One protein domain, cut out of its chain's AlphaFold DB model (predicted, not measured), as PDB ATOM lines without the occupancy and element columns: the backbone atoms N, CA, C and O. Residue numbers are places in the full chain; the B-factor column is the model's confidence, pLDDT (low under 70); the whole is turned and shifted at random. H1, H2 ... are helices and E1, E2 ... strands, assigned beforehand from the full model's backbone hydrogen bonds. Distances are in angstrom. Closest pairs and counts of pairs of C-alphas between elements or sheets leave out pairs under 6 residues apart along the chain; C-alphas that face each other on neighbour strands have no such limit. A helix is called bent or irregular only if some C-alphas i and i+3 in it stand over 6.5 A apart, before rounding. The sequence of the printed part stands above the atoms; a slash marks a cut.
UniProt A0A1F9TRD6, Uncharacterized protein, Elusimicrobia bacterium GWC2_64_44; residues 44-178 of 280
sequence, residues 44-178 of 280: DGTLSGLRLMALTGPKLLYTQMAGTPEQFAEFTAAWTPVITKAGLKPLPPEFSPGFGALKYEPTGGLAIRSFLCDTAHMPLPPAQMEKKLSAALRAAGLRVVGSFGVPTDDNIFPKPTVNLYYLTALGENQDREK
ATOM      1  N   ASP A  44      35.420 -57.764   3.763       72.06
ATOM      2  CA  ASP A  44      35.104 -58.024   5.170       72.06
ATOM      3  C   ASP A  44      33.646 -57.660   5.530       72.06
ATOM      4  O   ASP A  44      33.238 -57.766   6.686       72.06
ATOM      5  N   GLY A  45      32.840 -57.251   4.542       79.31
ATOM      6  CA  GLY A  45      31.412 -56.956   4.670       79.31
ATOM      7  C   GLY A  45      31.054 -55.496   4.985       79.31
ATOM      8  O   GLY A  45      31.853 -54.565   4.876       79.31
ATOM      9  N   THR A  46      29.787 -55.277   5.355       81.94
ATOM     10  CA  THR A  46      29.258 -53.955   5.746       81.94
ATOM     11  C   THR A  46      29.386 -53.743   7.241       81.94
ATOM     12  O   THR A  46      29.066 -54.638   8.022       81.94
ATOM     13  N   LEU A  47      29.755 -52.532   7.652       83.88
ATOM     14  CA  LEU A  47      29.651 -52.140   9.052       83.88
ATOM     15  C   LEU A  47      28.177 -52.055   9.457       83.88
ATOM     16  O   LEU A  47      27.385 -51.361   8.824       83.88
ATOM     17  N   SER A  48      27.815 -52.701  10.563       82.50
ATOM     18  CA  SER A  48      26.458 -52.631  11.127       82.50
ATOM     19  C   SER A  48      26.127 -51.273  11.766       82.50
ATOM     20  O   SER A  48      25.004 -51.052  12.215       82.50
ATOM     21  N   GLY A  49      27.085 -50.342  11.815       83.12
ATOM     22  CA  GLY A  49      26.874 -48.966  12.252       83.12
ATOM     23  C   GLY A  49      28.154 -48.134  12.233       83.12
ATOM     24  O   GLY A  49      29.260 -48.670  12.310       83.12
ATOM     25  N   LEU A  50      28.006 -46.805  12.189       84.56
ATOM     26  CA  LEU A  50      29.137 -45.862  12.168       84.56
ATOM     27  C   LEU A  50      30.030 -45.955  13.414       84.56
ATOM     28  O   LEU A  50      31.218 -45.668  13.329       84.56
ATOM     29  N   ARG A  51      29.498 -46.431  14.549       86.62
ATOM     30  CA  ARG A  51      30.284 -46.719  15.763       86.62
ATOM     31  C   ARG A  51      31.431 -47.698  15.539       86.62
ATOM     32  O   ARG A  51      32.440 -47.586  16.226       86.62
ATOM     33  N   LEU A  52      31.289 -48.603  14.568       89.56
ATOM     34  CA  LEU A  52      32.307 -49.586  14.201       89.56
ATOM     35  C   LEU A  52      33.306 -49.053  13.167       89.56
ATOM     36  O   LEU A  52      34.328 -49.693  12.927       89.56
ATOM     37  N   MET A  53      33.052 -47.884  12.570       91.00
ATOM     38  CA  MET A  53      33.984 -47.257  11.642       91.00
ATOM     39  C   MET A  53      35.153 -46.659  12.426       91.00
ATOM     40  O   MET A  53      35.038 -45.593  13.028       91.00
ATOM     41  N   ALA A  54      36.296 -47.341  12.409       93.12
ATOM     42  CA  ALA A  54      37.500 -46.830  13.045       93.12
ATOM     43  C   ALA A  54      38.071 -45.631  12.281       93.12
ATOM     44  O   ALA A  54      38.285 -45.678  11.066       93.12
ATOM     45  N   LEU A  55      38.391 -44.586  13.028       94.31
ATOM     46  CA  LEU A  55      39.341 -43.554  12.654       94.31
ATOM     47  C   LEU A  55      40.751 -44.013  13.056       94.31
ATOM     48  O   LEU A  55      40.917 -44.806  13.987       94.31
ATOM     49  N   THR A  56      41.778 -43.539  12.351       94.56
ATOM     50  CA  THR A  56      43.157 -44.015  12.545       94.56
ATOM     51  C   THR A  56      44.071 -42.913  13.061       94.56
ATOM     52  O   THR A  56      44.218 -41.877  12.415       94.56
ATOM     53  N   GLY A  57      44.734 -43.158  14.189       91.38
ATOM     54  CA  GLY A  57      45.865 -42.369  14.677       91.38
ATOM     55  C   GLY A  57      47.207 -43.079  14.437       91.38
ATOM     56  O   GLY A  57      47.237 -44.202  13.930       91.38
ATOM     57  N   PRO A  58      48.344 -42.471  14.828       88.12
ATOM     58  CA  PRO A  58      49.669 -43.064  14.632       88.12
ATOM     59  C   PRO A  58      49.836 -44.470  15.228       88.12
ATOM     60  O   PRO A  58      50.490 -45.303  14.609       88.12
ATOM     61  N   LYS A  59      49.243 -44.736  16.400       92.25
ATOM     62  CA  LYS A  59      49.368 -46.008  17.145       92.25
ATOM     63  C   LYS A  59      48.046 -46.463  17.776       92.25
ATOM     64  O   LYS A  59      48.035 -47.090  18.834       92.25
ATOM     65  N   LEU A  60      46.920 -46.056  17.191       94.88
ATOM     66  CA  LEU A  60      45.601 -46.386  17.725       94.88
ATOM     67  C   LEU A  60      44.518 -46.353  16.646       94.88
ATOM     68  O   LEU A  60      44.615 -45.603  15.673       94.88
ATOM     69  N   LEU A  61      43.485 -47.157  16.856       95.88
ATOM     70  CA  LEU A  61      42.193 -47.055  16.189       95.88
ATOM     71  C   LEU A  61      41.206 -46.446  17.178       95.88
ATOM     72  O   LEU A  61      41.232 -46.805  18.351       95.88
ATOM     73  N   TYR A  62      40.355 -45.526  16.743       96.12
ATOM     74  CA  TYR A  62      39.401 -44.884  17.642       96.12
ATOM     75  C   TYR A  62      38.040 -44.672  17.000       96.12
ATOM     76  O   TYR A  62      37.904 -44.636  15.780       96.12
ATOM     77  N   THR A  63      37.030 -44.514  17.845       94.00
ATOM     78  CA  THR A  63      35.665 -44.173  17.458       94.00
ATOM     79  C   THR A  63      35.158 -43.050  18.354       94.00
ATOM     80  O   THR A  63      35.402 -43.042  19.558       94.00
ATOM     81  N   GLN A  64      34.463 -42.087  17.756       92.06
ATOM     82  CA  GLN A  64      33.749 -41.021  18.476       92.06
ATOM     83  C   GLN A  64      32.238 -41.288  18.539       92.06
ATOM     84  O   GLN A  64      31.467 -40.469  19.022       92.06
ATOM     85  N   MET A  65      31.809 -42.430  17.999       89.25
ATOM     86  CA  MET A  65      30.404 -42.767  17.775       89.25
ATOM     87  C   MET A  65      29.928 -43.902  18.700       89.25
ATOM     88  O   MET A  65      28.759 -44.273  18.657       89.25
ATOM     89  N   ALA A  66      30.816 -44.464  19.531       88.50
ATOM     90  CA  ALA A  66      30.454 -45.375  20.616       88.50
ATOM     91  C   ALA A  66      30.165 -44.560  21.888       88.50
ATOM     92  O   ALA A  66      31.080 -44.049  22.533       88.50
ATOM     93  N   GLY A  67      28.884 -44.408  22.221       89.75
ATOM     94  CA  GLY A  67      28.427 -43.633  23.375       89.75
ATOM     95  C   GLY A  67      28.382 -44.423  24.682       89.75
ATOM     96  O   GLY A  67      28.380 -43.815  25.749       89.75
ATOM     97  N   THR A  68      28.369 -45.757  24.616       93.69
ATOM     98  CA  THR A  68      28.263 -46.633  25.794       93.69
ATOM     99  C   THR A  68      29.395 -47.664  25.863       93.69
ATOM    100  O   THR A  68      29.986 -47.993  24.826       93.69
ATOM    101  N   PRO A  69      29.696 -48.207  27.060       94.50
ATOM    102  CA  PRO A  69      30.679 -49.277  27.221       94.50
ATOM    103  C   PRO A  69      30.392 -50.500  26.345       94.50
ATOM    104  O   PRO A  69      31.314 -51.080  25.782       94.50
ATOM    105  N   GLU A  70      29.120 -50.860  26.164       94.44
ATOM    106  CA  GLU A  70      28.693 -51.996  25.342       94.44
ATOM    107  C   GLU A  70      29.003 -51.744  23.863       94.44
ATOM    108  O   GLU A  70      29.600 -52.583  23.191       94.44
ATOM    109  N   GLN A  71      28.688 -50.544  23.364       92.88
ATOM    110  CA  GLN A  71      29.017 -50.139  21.995       92.88
ATOM    111  C   GLN A  71      30.530 -50.111  21.752       92.88
ATOM    112  O   GLN A  71      30.995 -50.421  20.654       92.88
ATOM    113  N   PHE A  72      31.314 -49.744  22.766       95.25
ATOM    114  CA  PHE A  72      32.767 -49.772  22.668       95.25
ATOM    115  C   PHE A  72      33.352 -51.186  22.786       95.25
ATOM    116  O   PHE A  72      34.353 -51.496  22.133       95.25
ATOM    117  N   ALA A  73      32.719 -52.076  23.551       94.56
ATOM    118  CA  ALA A  73      33.070 -53.490  23.577       94.56
ATOM    119  C   ALA A  73      32.864 -54.131  22.195       94.56
ATOM    120  O   ALA A  73      33.750 -54.842  21.722       94.56
ATOM    121  N   GLU A  74      31.769 -53.803  21.494       93.06
ATOM    122  CA  GLU A  74      31.551 -54.212  20.096       93.06
ATOM    123  C   GLU A  74      32.661 -53.695  19.167       93.06
ATOM    124  O   GLU A  74      33.215 -54.458  18.373       93.06
ATOM    125  N   PHE A  75      33.031 -52.415  19.288       93.69
ATOM    126  CA  PHE A  75      34.138 -51.830  18.525       93.69
ATOM    127  C   PHE A  75      35.456 -52.576  18.778       93.69
ATOM    128  O   PHE A  75      36.166 -52.944  17.841       93.69
ATOM    129  N   THR A  76      35.771 -52.839  20.045       94.75
ATOM    130  CA  THR A  76      36.994 -53.541  20.446       94.75
ATOM    131  C   THR A  76      37.009 -54.971  19.911       94.75
ATOM    132  O   THR A  76      38.027 -55.411  19.370       94.75
ATOM    133  N   ALA A  77      35.883 -55.681  19.998       92.88
ATOM    134  CA  ALA A  77      35.738 -57.038  19.479       92.88
ATOM    135  C   ALA A  77      35.900 -57.099  17.952       92.88
ATOM    136  O   ALA A  77      36.521 -58.031  17.444       92.88
ATOM    137  N   ALA A  78      35.410 -56.091  17.225       91.25
ATOM    138  CA  ALA A  78      35.566 -56.004  15.774       91.25
ATOM    139  C   ALA A  78      37.027 -55.758  15.352       91.25
ATOM    140  O   ALA A  78      37.521 -56.383  14.413       91.25
ATOM    141  N   TRP A  79      37.739 -54.866  16.048       93.44
ATOM    142  CA  TRP A  79      39.054 -54.388  15.603       93.44
ATOM    143  C   TRP A  79      40.250 -55.140  16.185       93.44
ATOM    144  O   TRP A  79      41.303 -55.187  15.545       93.44
ATOM    145  N   THR A  80      40.112 -55.779  17.349       93.38
ATOM    146  CA  THR A  80      41.210 -56.552  17.957       93.38
ATOM    147  C   THR A  80      41.729 -57.657  17.023       93.38
ATOM    148  O   THR A  80      42.940 -57.700  16.791       93.38
ATOM    149  N   PRO A  81      40.874 -58.487  16.384       91.00
ATOM    150  CA  PRO A  81      41.343 -59.501  15.440       91.00
ATOM    151  C   PRO A  81      42.062 -58.912  14.222       91.00
ATOM    152  O   PRO A  81      43.009 -59.521  13.722       91.00
ATOM    153  N   VAL A  82      41.641 -57.734  13.745       91.50
ATOM    154  CA  VAL A  82      42.278 -57.045  12.609       91.50
ATOM    155  C   VAL A  82      43.692 -56.603  12.979       91.50
ATOM    156  O   VAL A  82      44.628 -56.856  12.223       91.50
ATOM    157  N   ILE A  83      43.872 -56.010  14.165       92.19
ATOM    158  CA  ILE A  83      45.186 -55.602  14.686       92.19
ATOM    159  C   ILE A  83      46.107 -56.821  14.827       92.19
ATOM    160  O   ILE A  83      47.230 -56.805  14.319       92.19
ATOM    161  N   THR A  84      45.625 -57.905  15.440       91.38
ATOM    162  CA  THR A  84      46.419 -59.127  15.628       91.38
ATOM    163  C   THR A  84      46.812 -59.769  14.295       91.38
ATOM    164  O   THR A  84      47.986 -60.071  14.084       91.38
ATOM    165  N   LYS A  85      45.876 -59.923  13.346       90.00
ATOM    166  CA  LYS A  85      46.168 -60.455  11.998       90.00
ATOM    167  C   LYS A  85      47.105 -59.545  11.199       90.00
ATOM    168  O   LYS A  85      47.875 -60.025  10.368       90.00
ATOM    169  N   ALA A  86      47.079 -58.241  11.465       89.31
ATOM    170  CA  ALA A  86      48.019 -57.282  10.901       89.31
ATOM    171  C   ALA A  86      49.440 -57.402  11.488       89.31
ATOM    172  O   ALA A  86      50.334 -56.691  11.027       89.31
ATOM    173  N   GLY A  87      49.675 -58.305  12.447       90.25
ATOM    174  CA  GLY A  87      50.969 -58.488  13.107       90.25
ATOM    175  C   GLY A  87      51.298 -57.374  14.099       90.25
ATOM    176  O   GLY A  87      52.463 -57.166  14.417       90.25
ATOM    177  N   LEU A  88      50.288 -56.631  14.550       92.50
ATOM    178  CA  LEU A  88      50.410 -55.590  15.563       92.50
ATOM    179  C   LEU A  88      49.952 -56.155  16.908       92.50
ATOM    180  O   LEU A  88      49.125 -57.067  16.958       92.50
ATOM    181  N   LYS A  89      50.468 -55.606  18.008       94.38
ATOM    182  CA  LYS A  89      50.111 -56.061  19.355       94.38
ATOM    183  C   LYS A  89      49.081 -55.106  19.965       94.38
ATOM    184  O   LYS A  89      49.438 -53.956  20.226       94.38
ATOM    185  N   PRO A  90      47.825 -55.538  20.173       94.31
ATOM    186  CA  PRO A  90      46.826 -54.726  20.854       94.31
ATOM    187  C   PRO A  90      47.279 -54.374  22.275       94.31
ATOM    188  O   PRO A  90      47.911 -55.182  22.957       94.31
ATOM    189  N   LEU A  91      46.936 -53.170  22.714       94.94
ATOM    190  CA  LEU A  91      47.099 -52.696  24.086       94.94
ATOM    191  C   LEU A  91      45.724 -52.588  24.762       94.94
ATOM    192  O   LEU A  91      44.707 -52.632  24.063       94.94
ATOM    193  N   PRO A  92      45.670 -52.446  26.102       94.50
ATOM    194  CA  PRO A  92      44.409 -52.260  26.804       94.50
ATOM    195  C   PRO A  92      43.580 -51.120  26.187       94.50
ATOM    196  O   PRO A  92      44.130 -50.045  25.918       94.50
ATOM    197  N   PRO A  93      42.284 -51.351  25.919       94.50
ATOM    198  CA  PRO A  93      41.418 -50.339  25.340       94.50
ATOM    199  C   PRO A  93      41.085 -49.249  26.370       94.50
ATOM    200  O   PRO A  93      40.989 -49.510  27.568       94.50
ATOM    201  N   GLU A  94      40.880 -48.025  25.893       95.25
ATOM    202  CA  GLU A  94      40.505 -46.862  26.700       95.25
ATOM    203  C   GLU A  94      39.130 -46.359  26.273       95.25
ATOM    204  O   GLU A  94      38.870 -46.190  25.080       95.25
ATOM    205  N   PHE A  95      38.259 -46.097  27.246       95.69
ATOM    206  CA  PHE A  95      36.905 -45.619  26.996       95.69
ATOM    207  C   PHE A  95      36.566 -44.414  27.862       95.69
ATOM    208  O   PHE A  95      36.753 -44.429  29.079       95.69
ATOM    209  N   SER A  96      35.978 -43.411  27.226       91.81
ATOM    210  CA  SER A  96      35.184 -42.371  27.860       91.81
ATOM    211  C   SER A  96      33.904 -42.147  27.043       91.81
ATOM    212  O   SER A  96      33.865 -42.459  25.849       91.81
ATOM    213  N   PRO A  97      32.822 -41.623  27.645       86.38
ATOM    214  CA  PRO A  97      31.613 -41.303  26.890       86.38
ATOM    215  C   PRO A  97      31.929 -40.400  25.686       86.38
ATOM    216  O   PRO A  97      32.460 -39.302  25.847       86.38
ATOM    217  N   GLY A  98      31.625 -40.880  24.476       83.88
ATOM    218  CA  GLY A  98      31.898 -40.173  23.219       83.88
ATOM    219  C   GLY A  98      33.306 -40.373  22.641       83.88
ATOM    220  O   GLY A  98      33.609 -39.811  21.587       83.88
ATOM    221  N   PHE A  99      34.169 -41.172  23.276       93.69
ATOM    222  CA  PHE A  99      35.483 -41.516  22.739       93.69
ATOM    223  C   PHE A  99      35.961 -42.896  23.205       93.69
ATOM    224  O   PHE A  99      36.199 -43.144  24.383       93.69
ATOM    225  N   GLY A 100      36.178 -43.793  22.249       94.81
ATOM    226  CA  GLY A 100      36.797 -45.092  22.483       94.81
ATOM    227  C   GLY A 100      38.087 -45.233  21.688       94.81
ATOM    228  O   GLY A 100      38.097 -44.941  20.492       94.81
ATOM    229  N   ALA A 101      39.160 -45.708  22.317       96.75
ATOM    230  CA  ALA A 101      40.459 -45.914  21.685       96.75
ATOM    231  C   ALA A 101      41.004 -47.325  21.928       96.75
ATOM    232  O   ALA A 101      41.137 -47.789  23.056       96.75
ATOM    233  N   LEU A 102      41.404 -47.979  20.843       96.06
ATOM    234  CA  LEU A 102      42.114 -49.248  20.826       96.06
ATOM    235  C   LEU A 102      43.555 -48.999  20.371       96.06
ATOM    236  O   LEU A 102      43.840 -48.839  19.180       96.06
ATOM    237  N   LYS A 103      44.466 -48.904  21.341       96.44
ATOM    238  CA  LYS A 103      45.897 -48.675  21.100       96.44
ATOM    239  C   LYS A 103      46.584 -49.965  20.649       96.44
ATOM    240  O   LYS A 103      46.123 -51.066  20.944       96.44
ATOM    241  N   TYR A 104      47.707 -49.832  19.952       95.56
ATOM    242  CA  TYR A 104      48.539 -50.967  19.556       95.56
ATOM    243  C   TYR A 104      50.024 -50.594  19.485       95.56
ATOM    244  O   TYR A 104      50.386 -49.442  19.235       95.56
ATOM    245  N   GLU A 105      50.903 -51.579  19.670       93.62
ATOM    246  CA  GLU A 105      52.341 -51.421  19.448       93.62
ATOM    247  C   GLU A 105      52.677 -51.652  17.958       93.62
ATOM    248  O   GLU A 105      52.346 -52.714  17.409       93.62
ATOM    249  N   PRO A 106      53.336 -50.689  17.282       85.62
ATOM    250  CA  PRO A 106      53.747 -50.825  15.888       85.62
ATOM    251  C   PRO A 106      54.925 -51.799  15.774       85.62
ATOM    252  O   PRO A 106      56.090 -51.418  15.884       85.62
ATOM    253  N   THR A 107      54.631 -53.076  15.548       83.00
ATOM    254  CA  THR A 107      55.673 -54.075  15.278       83.00
ATOM    255  C   THR A 107      56.219 -53.853  13.867       83.00
ATOM    256  O   THR A 107      55.454 -53.674  12.919       83.00
ATOM    257  N   GLY A 108      57.547 -53.793  13.721       81.62
ATOM    258  CA  GLY A 108      58.191 -53.524  12.428       81.62
ATOM    259  C   GLY A 108      57.993 -52.098  11.897       81.62
ATOM    260  O   GLY A 108      58.147 -51.871  10.702       81.62
ATOM    261  N   GLY A 109      57.621 -51.143  12.760       89.56
ATOM    262  CA  GLY A 109      57.428 -49.747  12.359       89.56
ATOM    263  C   GLY A 109      56.228 -49.536  11.436       89.56
ATOM    264  O   GLY A 109      56.236 -48.599  10.646       89.56
ATOM    265  N   LEU A 110      55.210 -50.400  11.501       91.69
ATOM    266  CA  LEU A 110      53.989 -50.280  10.703       91.69
ATOM    267  C   LEU A 110      52.835 -49.685  11.510       91.69
ATOM    268  O   LEU A 110      52.708 -49.923  12.710       91.69
ATOM    269  N   ALA A 111      51.955 -48.956  10.831       94.12
ATOM    270  CA  ALA A 111      50.719 -48.435  11.399       94.12
ATOM    271  C   ALA A 111      49.541 -48.636  10.443       94.12
ATOM    272  O   ALA A 111      49.711 -48.654   9.223       94.12
ATOM    273  N   ILE A 112      48.340 -48.761  11.006       94.88
ATOM    274  CA  ILE A 112      47.101 -48.815  10.228       94.88
ATOM    275  C   ILE A 112      46.714 -47.385   9.826       94.88
ATOM    276  O   ILE A 112      46.702 -46.471  10.658       94.88
ATOM    277  N   ARG A 113      46.382 -47.194   8.550       95.81
ATOM    278  CA  ARG A 113      45.747 -45.987   8.007       95.81
ATOM    279  C   ARG A 113      44.433 -46.355   7.357       95.81
ATOM    280  O   ARG A 113      44.279 -47.478   6.873       95.81
ATOM    281  N   SER A 114      43.513 -45.401   7.348       95.31
ATOM    282  CA  SER A 114      42.255 -45.529   6.638       95.31
ATOM    283  C   SER A 114      42.183 -44.593   5.435       95.31
ATOM    284  O   SER A 114      42.826 -43.544   5.388       95.31
ATOM    285  N   PHE A 115      41.395 -44.988   4.442       94.88
ATOM    286  CA  PHE A 115      40.982 -44.133   3.344       94.88
ATOM    287  C   PHE A 115      39.483 -44.311   3.122       94.88
ATOM    288  O   PHE A 115      39.033 -45.371   2.681       94.88
ATOM    289  N   LEU A 116      38.729 -43.256   3.425       91.69
ATOM    290  CA  LEU A 116      37.294 -43.190   3.195       91.69
ATOM    291  C   LEU A 116      37.030 -42.661   1.784       91.69
ATOM    292  O   LEU A 116      37.465 -41.564   1.437       91.69
ATOM    293  N   CYS A 117      36.300 -43.432   0.987       87.50
ATOM    294  CA  CYS A 117      35.838 -43.021  -0.329       87.50
ATOM    295  C   CYS A 117      34.335 -42.720  -0.284       87.50
ATOM    296  O   CYS A 117      33.533 -43.539   0.180       87.50
ATOM    297  N   ASP A 118      33.953 -41.544  -0.776       84.25
ATOM    298  CA  ASP A 118      32.567 -41.085  -0.836       84.25
ATOM    299  C   ASP A 118      32.059 -40.942  -2.281       84.25
ATOM    300  O   ASP A 118      32.827 -40.973  -3.247       84.25
ATOM    301  N   THR A 119      30.742 -40.789  -2.440       72.00
ATOM    302  CA  THR A 119      30.100 -40.674  -3.760       72.00
ATOM    303  C   THR A 119      30.469 -39.431  -4.551       72.00
ATOM    304  O   THR A 119      30.345 -39.465  -5.771       72.00
ATOM    305  N   ALA A 120      30.912 -38.340  -3.920       73.31
ATOM    306  CA  ALA A 120      31.302 -37.142  -4.667       73.31
ATOM    307  C   ALA A 120      32.611 -37.348  -5.437       73.31
ATOM    308  O   ALA A 120      32.926 -36.587  -6.356       73.31
ATOM    309  N   HIS A 121      33.387 -38.359  -5.055       69.50
ATOM    310  CA  HIS A 121      34.725 -38.586  -5.576       69.50
ATOM    311  C   HIS A 121      34.838 -39.871  -6.402       69.50
ATOM    312  O   HIS A 121      35.913 -40.160  -6.915       69.50
ATOM    313  N   MET A 122      33.759 -40.641  -6.575       73.75
ATOM    314  CA  MET A 122      33.803 -41.936  -7.256       73.75
ATOM    315  C   MET A 122      33.534 -41.849  -8.768       73.75
ATOM    316  O   MET A 122      32.403 -41.588  -9.172       73.75
ATOM    317  N   PRO A 123      34.521 -42.176  -9.628       76.88
ATOM    318  CA  PRO A 123      34.299 -42.339 -11.069       76.88
ATOM    319  C   PRO A 123      33.642 -43.679 -11.438       76.88
ATOM    320  O   PRO A 123      33.359 -43.922 -12.608       76.88
ATOM    321  N   LEU A 124      33.499 -44.589 -10.472       84.25
ATOM    322  CA  LEU A 124      33.096 -45.980 -10.668       84.25
ATOM    323  C   LEU A 124      32.090 -46.397  -9.590       84.25
ATOM    324  O   LEU A 124      32.092 -45.814  -8.506       84.25
ATOM    325  N   PRO A 125      31.291 -47.452  -9.830       84.38
ATOM    326  CA  PRO A 125      30.464 -48.049  -8.790       84.38
ATOM    327  C   PRO A 125      31.294 -48.470  -7.562       84.38
ATOM    328  O   PRO A 125      32.437 -48.914  -7.733       84.38
ATOM    329  N   PRO A 126      30.730 -48.423  -6.339       83.50
ATOM    330  CA  PRO A 126      31.503 -48.582  -5.105       83.50
ATOM    331  C   PRO A 126      32.330 -49.877  -5.028       83.50
ATOM    332  O   PRO A 126      33.533 -49.830  -4.774       83.50
ATOM    333  N   ALA A 127      31.735 -51.028  -5.362       83.69
ATOM    334  CA  ALA A 127      32.421 -52.328  -5.402       83.69
ATOM    335  C   ALA A 127      33.616 -52.356  -6.373       83.69
ATOM    336  O   ALA A 127      34.663 -52.938  -6.085       83.69
ATOM    337  N   GLN A 128      33.485 -51.708  -7.534       87.69
ATOM    338  CA  GLN A 128      34.573 -51.632  -8.509       87.69
ATOM    339  C   GLN A 128      35.682 -50.699  -8.024       87.69
ATOM    340  O   GLN A 128      36.865 -50.991  -8.224       87.69
ATOM    341  N   MET A 129      35.304 -49.595  -7.373       88.00
ATOM    342  CA  MET A 129      36.256 -48.654  -6.802       88.00
ATOM    343  C   MET A 129      37.069 -49.301  -5.681       88.00
ATOM    344  O   MET A 129      38.294 -49.209  -5.694       88.00
ATOM    345  N   GLU A 130      36.420 -50.031  -4.775       90.69
ATOM    346  CA  GLU A 130      37.102 -50.797  -3.731       90.69
ATOM    347  C   GLU A 130      38.120 -51.767  -4.323       90.69
ATOM    348  O   GLU A 130      39.302 -51.693  -3.984       90.69
ATOM    349  N   LYS A 131      37.702 -52.610  -5.275       89.94
ATOM    350  CA  LYS A 131      38.592 -53.587  -5.911       89.94
ATOM    351  C   LYS A 131      39.806 -52.904  -6.539       89.94
ATOM    352  O   LYS A 131      40.931 -53.391  -6.401       89.94
ATOM    353  N   LYS A 132      39.589 -51.775  -7.220       92.25
ATOM    354  CA  LYS A 132      40.642 -50.994  -7.876       92.25
ATOM    355  C   LYS A 132      41.626 -50.400  -6.870       92.25
ATOM    356  O   LYS A 132      42.836 -50.547  -7.045       92.25
ATOM    357  N   LEU A 133      41.125 -49.763  -5.815       93.56
ATOM    358  CA  LEU A 133      41.940 -49.158  -4.763       93.56
ATOM    359  C   LEU A 133      42.720 -50.218  -3.969       93.56
ATOM    360  O   LEU A 133      43.929 -50.078  -3.786       93.56
ATOM    361  N   SER A 134      42.065 -51.312  -3.578       93.69
ATOM    362  CA  SER A 134      42.684 -52.455  -2.900       93.69
ATOM    363  C   SER A 134      43.786 -53.098  -3.742       93.69
ATOM    364  O   SER A 134      44.864 -53.410  -3.231       93.69
ATOM    365  N   ALA A 135      43.561 -53.277  -5.048       93.50
ATOM    366  CA  ALA A 135      44.583 -53.793  -5.957       93.50
ATOM    367  C   ALA A 135      45.783 -52.840  -6.070       93.50
ATOM    368  O   ALA A 135      46.927 -53.289  -6.010       93.50
ATOM    369  N   ALA A 136      45.536 -51.531  -6.170       95.75
ATOM    370  CA  ALA A 136      46.600 -50.536  -6.239       95.75
ATOM    371  C   ALA A 136      47.432 -50.471  -4.951       95.75
ATOM    372  O   ALA A 136      48.656 -50.369  -5.022       95.75
ATOM    373  N   LEU A 137      46.791 -50.591  -3.784       95.62
ATOM    374  CA  LEU A 137      47.477 -50.685  -2.495       95.62
ATOM    375  C   LEU A 137      48.416 -51.893  -2.457       95.62
ATOM    376  O   LEU A 137      49.610 -51.730  -2.195       95.62
ATOM    377  N   ARG A 138      47.920 -53.080  -2.832       94.25
ATOM    378  CA  ARG A 138      48.738 -54.304  -2.910       94.25
ATOM    379  C   ARG A 138      49.906 -54.149  -3.887       94.25
ATOM    380  O   ARG A 138      51.038 -54.451  -3.522       94.25
ATOM    381  N   ALA A 139      49.660 -53.614  -5.083       94.12
ATOM    382  CA  ALA A 139      50.702 -53.349  -6.079       94.12
ATOM    383  C   ALA A 139      51.747 -52.323  -5.596       94.12
ATOM    384  O   ALA A 139      52.897 -52.338  -6.030       94.12
ATOM    385  N   ALA A 140      51.369 -51.431  -4.676       94.06
ATOM    386  CA  ALA A 140      52.269 -50.473  -4.048       94.06
ATOM    387  C   ALA A 140      53.007 -51.022  -2.811       94.06
ATOM    388  O   ALA A 140      53.776 -50.261  -2.210       94.06
ATOM    389  N   GLY A 141      52.793 -52.292  -2.447       93.25
ATOM    390  CA  GLY A 141      53.360 -52.935  -1.257       93.25
ATOM    391  C   GLY A 141      52.649 -52.575   0.053       93.25
ATOM    392  O   GLY A 141      53.173 -52.854   1.126       93.25
ATOM    393  N   LEU A 142      51.476 -51.943  -0.014       94.31
ATOM    394  CA  LEU A 142      50.679 -51.552   1.147       94.31
ATOM    395  C   LEU A 142      49.630 -52.637   1.414       94.31
ATOM    396  O   LEU A 142      48.698 -52.839   0.631       94.31
ATOM    397  N   ARG A 143      49.797 -53.378   2.512       93.31
ATOM    398  CA  ARG A 143      48.915 -54.504   2.844       93.31
ATOM    399  C   ARG A 143      47.568 -53.995   3.344       93.31
ATOM    400  O   ARG A 143      47.501 -53.407   4.419       93.31
ATOM    401  N   VAL A 144      46.507 -54.275   2.594       93.94
ATOM    402  CA  VAL A 144      45.119 -54.068   3.037       93.94
ATOM    403  C   VAL A 144      44.809 -55.049   4.168       93.94
ATOM    404  O   VAL A 144      45.065 -56.243   4.031       93.94
ATOM    405  N   VAL A 145      44.298 -54.528   5.282       92.56
ATOM    406  CA  VAL A 145      43.915 -55.284   6.489       92.56
ATOM    407  C   VAL A 145      42.418 -55.231   6.765       92.56
ATOM    408  O   VAL A 145      41.939 -55.989   7.600       92.56
ATOM    409  N   GLY A 146      41.696 -54.341   6.085       90.44
ATOM    410  CA  GLY A 146      40.250 -54.250   6.178       90.44
ATOM    411  C   GLY A 146      39.667 -53.497   4.991       90.44
ATOM    412  O   GLY A 146      40.272 -52.539   4.506       90.44
ATOM    413  N   SER A 147      38.499 -53.910   4.525       90.81
ATOM    414  CA  SER A 147      37.755 -53.209   3.481       90.81
ATOM    415  C   SER A 147      36.267 -53.352   3.747       90.81
ATOM    416  O   SER A 147      35.711 -54.445   3.606       90.81
ATOM    417  N   PHE A 148      35.643 -52.254   4.172       87.62
ATOM    418  CA  PHE A 148      34.287 -52.282   4.703       87.62
ATOM    419  C   PHE A 148      33.365 -51.304   4.011       87.62
ATOM    420  O   PHE A 148      33.747 -50.183   3.662       87.62
ATOM    421  N   GLY A 149      32.107 -51.714   3.914       85.31
ATOM    422  CA  GLY A 149      31.044 -50.859   3.425       85.31
ATOM    423  C   GLY A 149      30.514 -50.012   4.549       85.31
ATOM    424  O   GLY A 149      30.297 -50.512   5.654       85.31
ATOM    425  N   VAL A 150      30.323 -48.729   4.270       82.62
ATOM    426  CA  VAL A 150      29.793 -47.803   5.263       82.62
ATOM    427  C   VAL A 150      28.278 -47.729   5.083       82.62
ATOM    428  O   VAL A 150      27.821 -47.532   3.956       82.62
ATOM    429  N   PRO A 151      27.481 -47.916   6.150       73.75
ATOM    430  CA  PRO A 151      26.042 -47.735   6.064       73.75
ATOM    431  C   PRO A 151      25.745 -46.282   5.688       73.75
ATOM    432  O   PRO A 151      26.178 -45.351   6.368       73.75
ATOM    433  N   THR A 152      25.030 -46.099   4.582       70.69
ATOM    434  CA  THR A 152      24.630 -44.786   4.077       70.69
ATOM    435  C   THR A 152      23.214 -44.470   4.523       70.69
ATOM    436  O   THR A 152      22.309 -45.263   4.277       70.69
ATOM    437  N   ASP A 153      23.013 -43.300   5.122       69.06
ATOM    438  CA  ASP A 153      21.694 -42.671   5.159       69.06
ATOM    439  C   ASP A 153      21.396 -42.123   3.759       69.06
ATOM    440  O   ASP A 153      22.242 -41.460   3.147       69.06
ATOM    441  N   ASP A 154      20.208 -42.410   3.232       68.25
ATOM    442  CA  ASP A 154      19.826 -41.963   1.898       68.25
ATOM    443  C   ASP A 154      19.743 -40.444   1.753       68.25
ATOM    444  O   ASP A 154      19.876 -39.943   0.634       68.25
ATOM    445  N   ASN A 155      19.629 -39.726   2.870       67.69
ATOM    446  CA  ASN A 155      19.509 -38.272   2.924       67.69
ATOM    447  C   ASN A 155      20.848 -37.542   3.123       67.69
ATOM    448  O   ASN A 155      20.878 -36.311   3.107       67.69
ATOM    449  N   ILE A 156      21.959 -38.261   3.317       65.69
ATOM    450  CA  ILE A 156      23.279 -37.655   3.534       65.69
ATOM    451  C   ILE A 156      24.058 -37.647   2.219       65.69
ATOM    452  O   ILE A 156      24.278 -38.691   1.609       65.69
ATOM    453  N   PHE A 157      24.519 -36.469   1.788       59.19
ATOM    454  CA  PHE A 157      25.410 -36.325   0.637       59.19
ATOM    455  C   PHE A 157      26.647 -35.481   1.001       59.19
ATOM    456  O   PHE A 157      26.485 -34.408   1.585       59.19
ATOM    457  N   PRO A 158      27.869 -35.912   0.628       64.56
ATOM    458  CA  PRO A 158      28.196 -37.151  -0.085       64.56
ATOM    459  C   PRO A 158      28.047 -38.404   0.792       64.56
ATOM    460  O   PRO A 158      28.266 -38.364   2.000       64.56
ATOM    461  N   LYS A 159      27.670 -39.528   0.170       71.06
ATOM    462  CA  LYS A 159      27.475 -40.807   0.861       71.06
ATOM    463  C   LYS A 159      28.841 -41.486   1.051       71.06
ATOM    464  O   LYS A 159      29.488 -41.782   0.043       71.06
ATOM    465  N   PRO A 160      29.314 -41.743   2.285       70.50
ATOM    466  CA  PRO A 160      30.488 -42.587   2.494       70.50
ATOM    467  C   PRO A 160      30.160 -44.003   2.024       70.50
ATOM    468  O   PRO A 160      29.122 -44.537   2.385       70.50
ATOM    469  N   THR A 161      31.014 -44.618   1.209       81.12
ATOM    470  CA  THR A 161      30.652 -45.891   0.556       81.12
ATOM    471  C   THR A 161      31.566 -47.036   0.928       81.12
ATOM    472  O   THR A 161      31.085 -48.112   1.280       81.12
ATOM    473  N   VAL A 162      32.874 -46.800   0.893       86.94
ATOM    474  CA  VAL A 162      33.884 -47.776   1.282       86.94
ATOM    475  C   VAL A 162      34.932 -47.112   2.150       86.94
ATOM    476  O   VAL A 162      35.378 -45.998   1.866       86.94
ATOM    477  N   ASN A 163      35.341 -47.812   3.199       91.31
ATOM    478  CA  ASN A 163      36.489 -47.443   4.002       91.31
ATOM    479  C   ASN A 163      37.532 -48.563   3.950       91.31
ATOM    480  O   ASN A 163      37.268 -49.703   4.341       91.31
ATOM    481  N   LEU A 164      38.708 -48.222   3.434       94.06
ATOM    482  CA  LEU A 164      39.844 -49.122   3.298       94.06
ATOM    483  C   LEU A 164      40.804 -48.917   4.452       94.06
ATOM    484  O   LEU A 164      41.210 -47.791   4.709       94.06
ATOM    485  N   TYR A 165      41.245 -50.004   5.065       95.25
ATOM    486  CA  TYR A 165      42.240 -50.023   6.125       95.25
ATOM    487  C   TYR A 165      43.463 -50.786   5.641       95.25
ATOM    488  O   TYR A 165      43.358 -51.909   5.147       95.25
ATOM    489  N   TYR A 166      44.641 -50.189   5.763       96.00
ATOM    490  CA  TYR A 166      45.879 -50.766   5.247       96.00
ATOM    491  C   TYR A 166      47.085 -50.353   6.087       96.00
ATOM    492  O   TYR A 166      47.041 -49.379   6.836       96.00
ATOM    493  N   LEU A 167      48.167 -51.119   5.972       94.31
ATOM    494  CA  LEU A 167      49.424 -50.843   6.657       94.31
ATOM    495  C   LEU A 167      50.308 -49.911   5.834       94.31
ATOM    496  O   LEU A 167      50.514 -50.123   4.638       94.31
ATOM    497  N   THR A 168      50.878 -48.927   6.516       94.25
ATOM    498  CA  THR A 168      51.956 -48.061   6.029       94.25
ATOM    499  C   THR A 168      53.138 -48.126   6.989       94.25
ATOM    500  O   THR A 168      52.966 -48.461   8.162       94.25
ATOM    501  N   ALA A 169      54.323 -47.749   6.511       92.94
ATOM    502  CA  ALA A 169      55.419 -47.387   7.398       92.94
ATOM    503  C   ALA A 169      54.999 -46.177   8.245       92.94
ATOM    504  O   ALA A 169      54.523 -45.174   7.708       92.94
ATOM    505  N   LEU A 170      55.145 -46.304   9.560       91.19
ATOM    506  CA  LEU A 170      54.901 -45.249  10.525       91.19
ATOM    507  C   LEU A 170      55.979 -44.180  10.355       91.19
ATOM    508  O   LEU A 170      57.152 -44.418  10.635       91.19
ATOM    509  N   GLY A 171      55.567 -43.007   9.891       85.12
ATOM    510  CA  GLY A 171      56.402 -41.817   9.847       85.12
ATOM    511  C   GLY A 171      56.158 -40.921  11.057       85.12
ATOM    512  O   GLY A 171      55.167 -41.057  11.774       85.12
ATOM    513  N   GLU A 172      57.049 -39.951  11.254       80.06
ATOM    514  CA  GLU A 172      56.842 -38.873  12.232       80.06
ATOM    515  C   GLU A 172      55.669 -37.965  11.831       80.06
ATOM    516  O   GLU A 172      54.932 -37.478  12.686       80.06
ATOM    517  N   ASN A 173      55.465 -37.773  10.523       88.19
ATOM    518  CA  ASN A 173      54.367 -36.999   9.956       88.19
ATOM    519  C   ASN A 173      53.608 -37.842   8.925       88.19
ATOM    520  O   ASN A 173      54.173 -38.259   7.912       88.19
ATOM    521  N   GLN A 174      52.307 -38.032   9.154       90.19
ATOM    522  CA  GLN A 174      51.434 -38.773   8.247       90.19
ATOM    523  C   GLN A 174      51.369 -38.160   6.848       90.19
ATOM    524  O   GLN A 174      51.167 -38.894   5.886       90.19
ATOM    525  N   ASP A 175      51.561 -36.849   6.694       92.50
ATOM    526  CA  ASP A 175      51.589 -36.207   5.378       92.50
ATOM    527  C   ASP A 175      52.786 -36.681   4.534       92.50
ATOM    528  O   ASP A 175      52.675 -36.761   3.314       92.50
ATOM    529  N   ARG A 176      53.879 -37.125   5.163       91.56
ATOM    530  CA  ARG A 176      55.077 -37.636   4.476       91.56
ATOM    531  C   ARG A 176      55.014 -39.133   4.178       91.56
ATOM    532  O   ARG A 176      55.813 -39.647   3.397       91.56
ATOM    533  N   GLU A 177      54.067 -39.842   4.782       93.56
ATOM    534  CA  GLU A 177      53.886 -41.273   4.562       93.56
ATOM    535  C   GLU A 177      53.305 -41.554   3.169       93.56
ATOM    536  O   GLU A 177      52.431 -40.836   2.663       93.56
ATOM    537  N   LYS A 178      53.744 -42.666   2.572       95.00
ATOM    538  CA  LYS A 178      53.173 -43.207   1.339       95.00
ATOM    539  C   LYS A 178      51.800 -43.814   1.636       95.00
ATOM    540  O   LYS A 178      51.704 -44.943   2.104       95.00
TER     541      LYS A 178
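This is residues 44 to 178 of the 280 residues of an uncharacterized protein of Elusimicrobia bacterium GWC2_64_44 (UniProt A0A1F9TRD6). Two small sheets meet at an angle along their edge strands E1 and E5, like an L; helix H1 lies in the corner of the L, packed on the first sheet and reaching E6 of the second, and helix H2 lies outside it, covering one face of the second sheet. The printed part has 135 residues with two named helices and seven named strands, in the order E1, E2, H1, E3, E4, E5, H2, E6, E7. The sheets run E1, E2, E4, E3 and E5, E7, E6, both antiparallel, and the class is mixed, helices and strands. The whole is compact, with a radius of gyration of the C-alphas of 14.8 A, and its C-alphas span 40 by 35 by 25 A.

After residues 44 to 54, E1 covers residues 55 to 57, beginning at C-alpha 55 (39.341, -43.554, 12.654), and E2 residues 60 to 63. H1 covers residues 69 to 85, 24.4 A long, with a kink of 27 degrees near residue 78; it is irregular, but only just: C-alphas 78 and 81 are 6.8 A apart. E3 holds residues 94 to 96 and E4 residues 99 to 105, 19.8 A. E5 holds residues 110 to 118, 26.0 A, and H2 residues 126 to 139, 19.8 A, beginning at (31.503, -48.582, -5.105). E6 holds residues 144 to 149, 14.4 A, and E7 residues 160 to 169, 25.9 A, ending at (55.419, -47.387, 7.398).

E1 and E2 form a hairpin, with N 55 and O 62 at 2.8 A; N 102 and O 61 of E4 and E2 are 2.8 A apart. E3 and E4 form a hairpin, with N 101 and O 94 at 2.8 A. H1 is on this sheet at a height of 9.4 A, over E2 and E4 and only just not over E3, on which 2 of its C-alphas fall; it runs along the strands, at 22 degrees to E4 on the local plane. Its closest C-alphas to E4 are Phe 72 and Gly 100, 6.2 A. E2, H1 and E3 make a split strand-helix-strand unit, two strands running the same way with E4 between them, its crossover right-handed. The closest C-alphas of E1 and E5 are Thr 56 and Arg 113, 5.6 A; those of H1 and E6 are Val 82 and Val 145, 6.6 A. E5 and E7 have N 115 and O 164 at 2.8 A, and the hairpin E6 and E7 has N 165 and O 146 at 2.8 A. H2 is on their sheet at a height of 9.5 A, over E7 and only just not over E6, along the strands at 3 degrees to E7 on the local plane; Pro 126 and Thr 161 have the closest C-alphas of H2 and E7, 6.3 A. E5, H2 and E6 make the second split unit, with E7 between the strands, also right-handed. H1 and H2 are apart. Every O i to N i+4 pair is within hydrogen-bond range in H2, and 11 of 13 in H1.

The two C-alphas farthest apart are those of Gly 108 and Asn 155, 42.7 A. The printed part has no cut, and none of its links between named elements is long. The mean pLDDT of the printed part is 88.6; residue 121 and residues 153 to 158 are under 70.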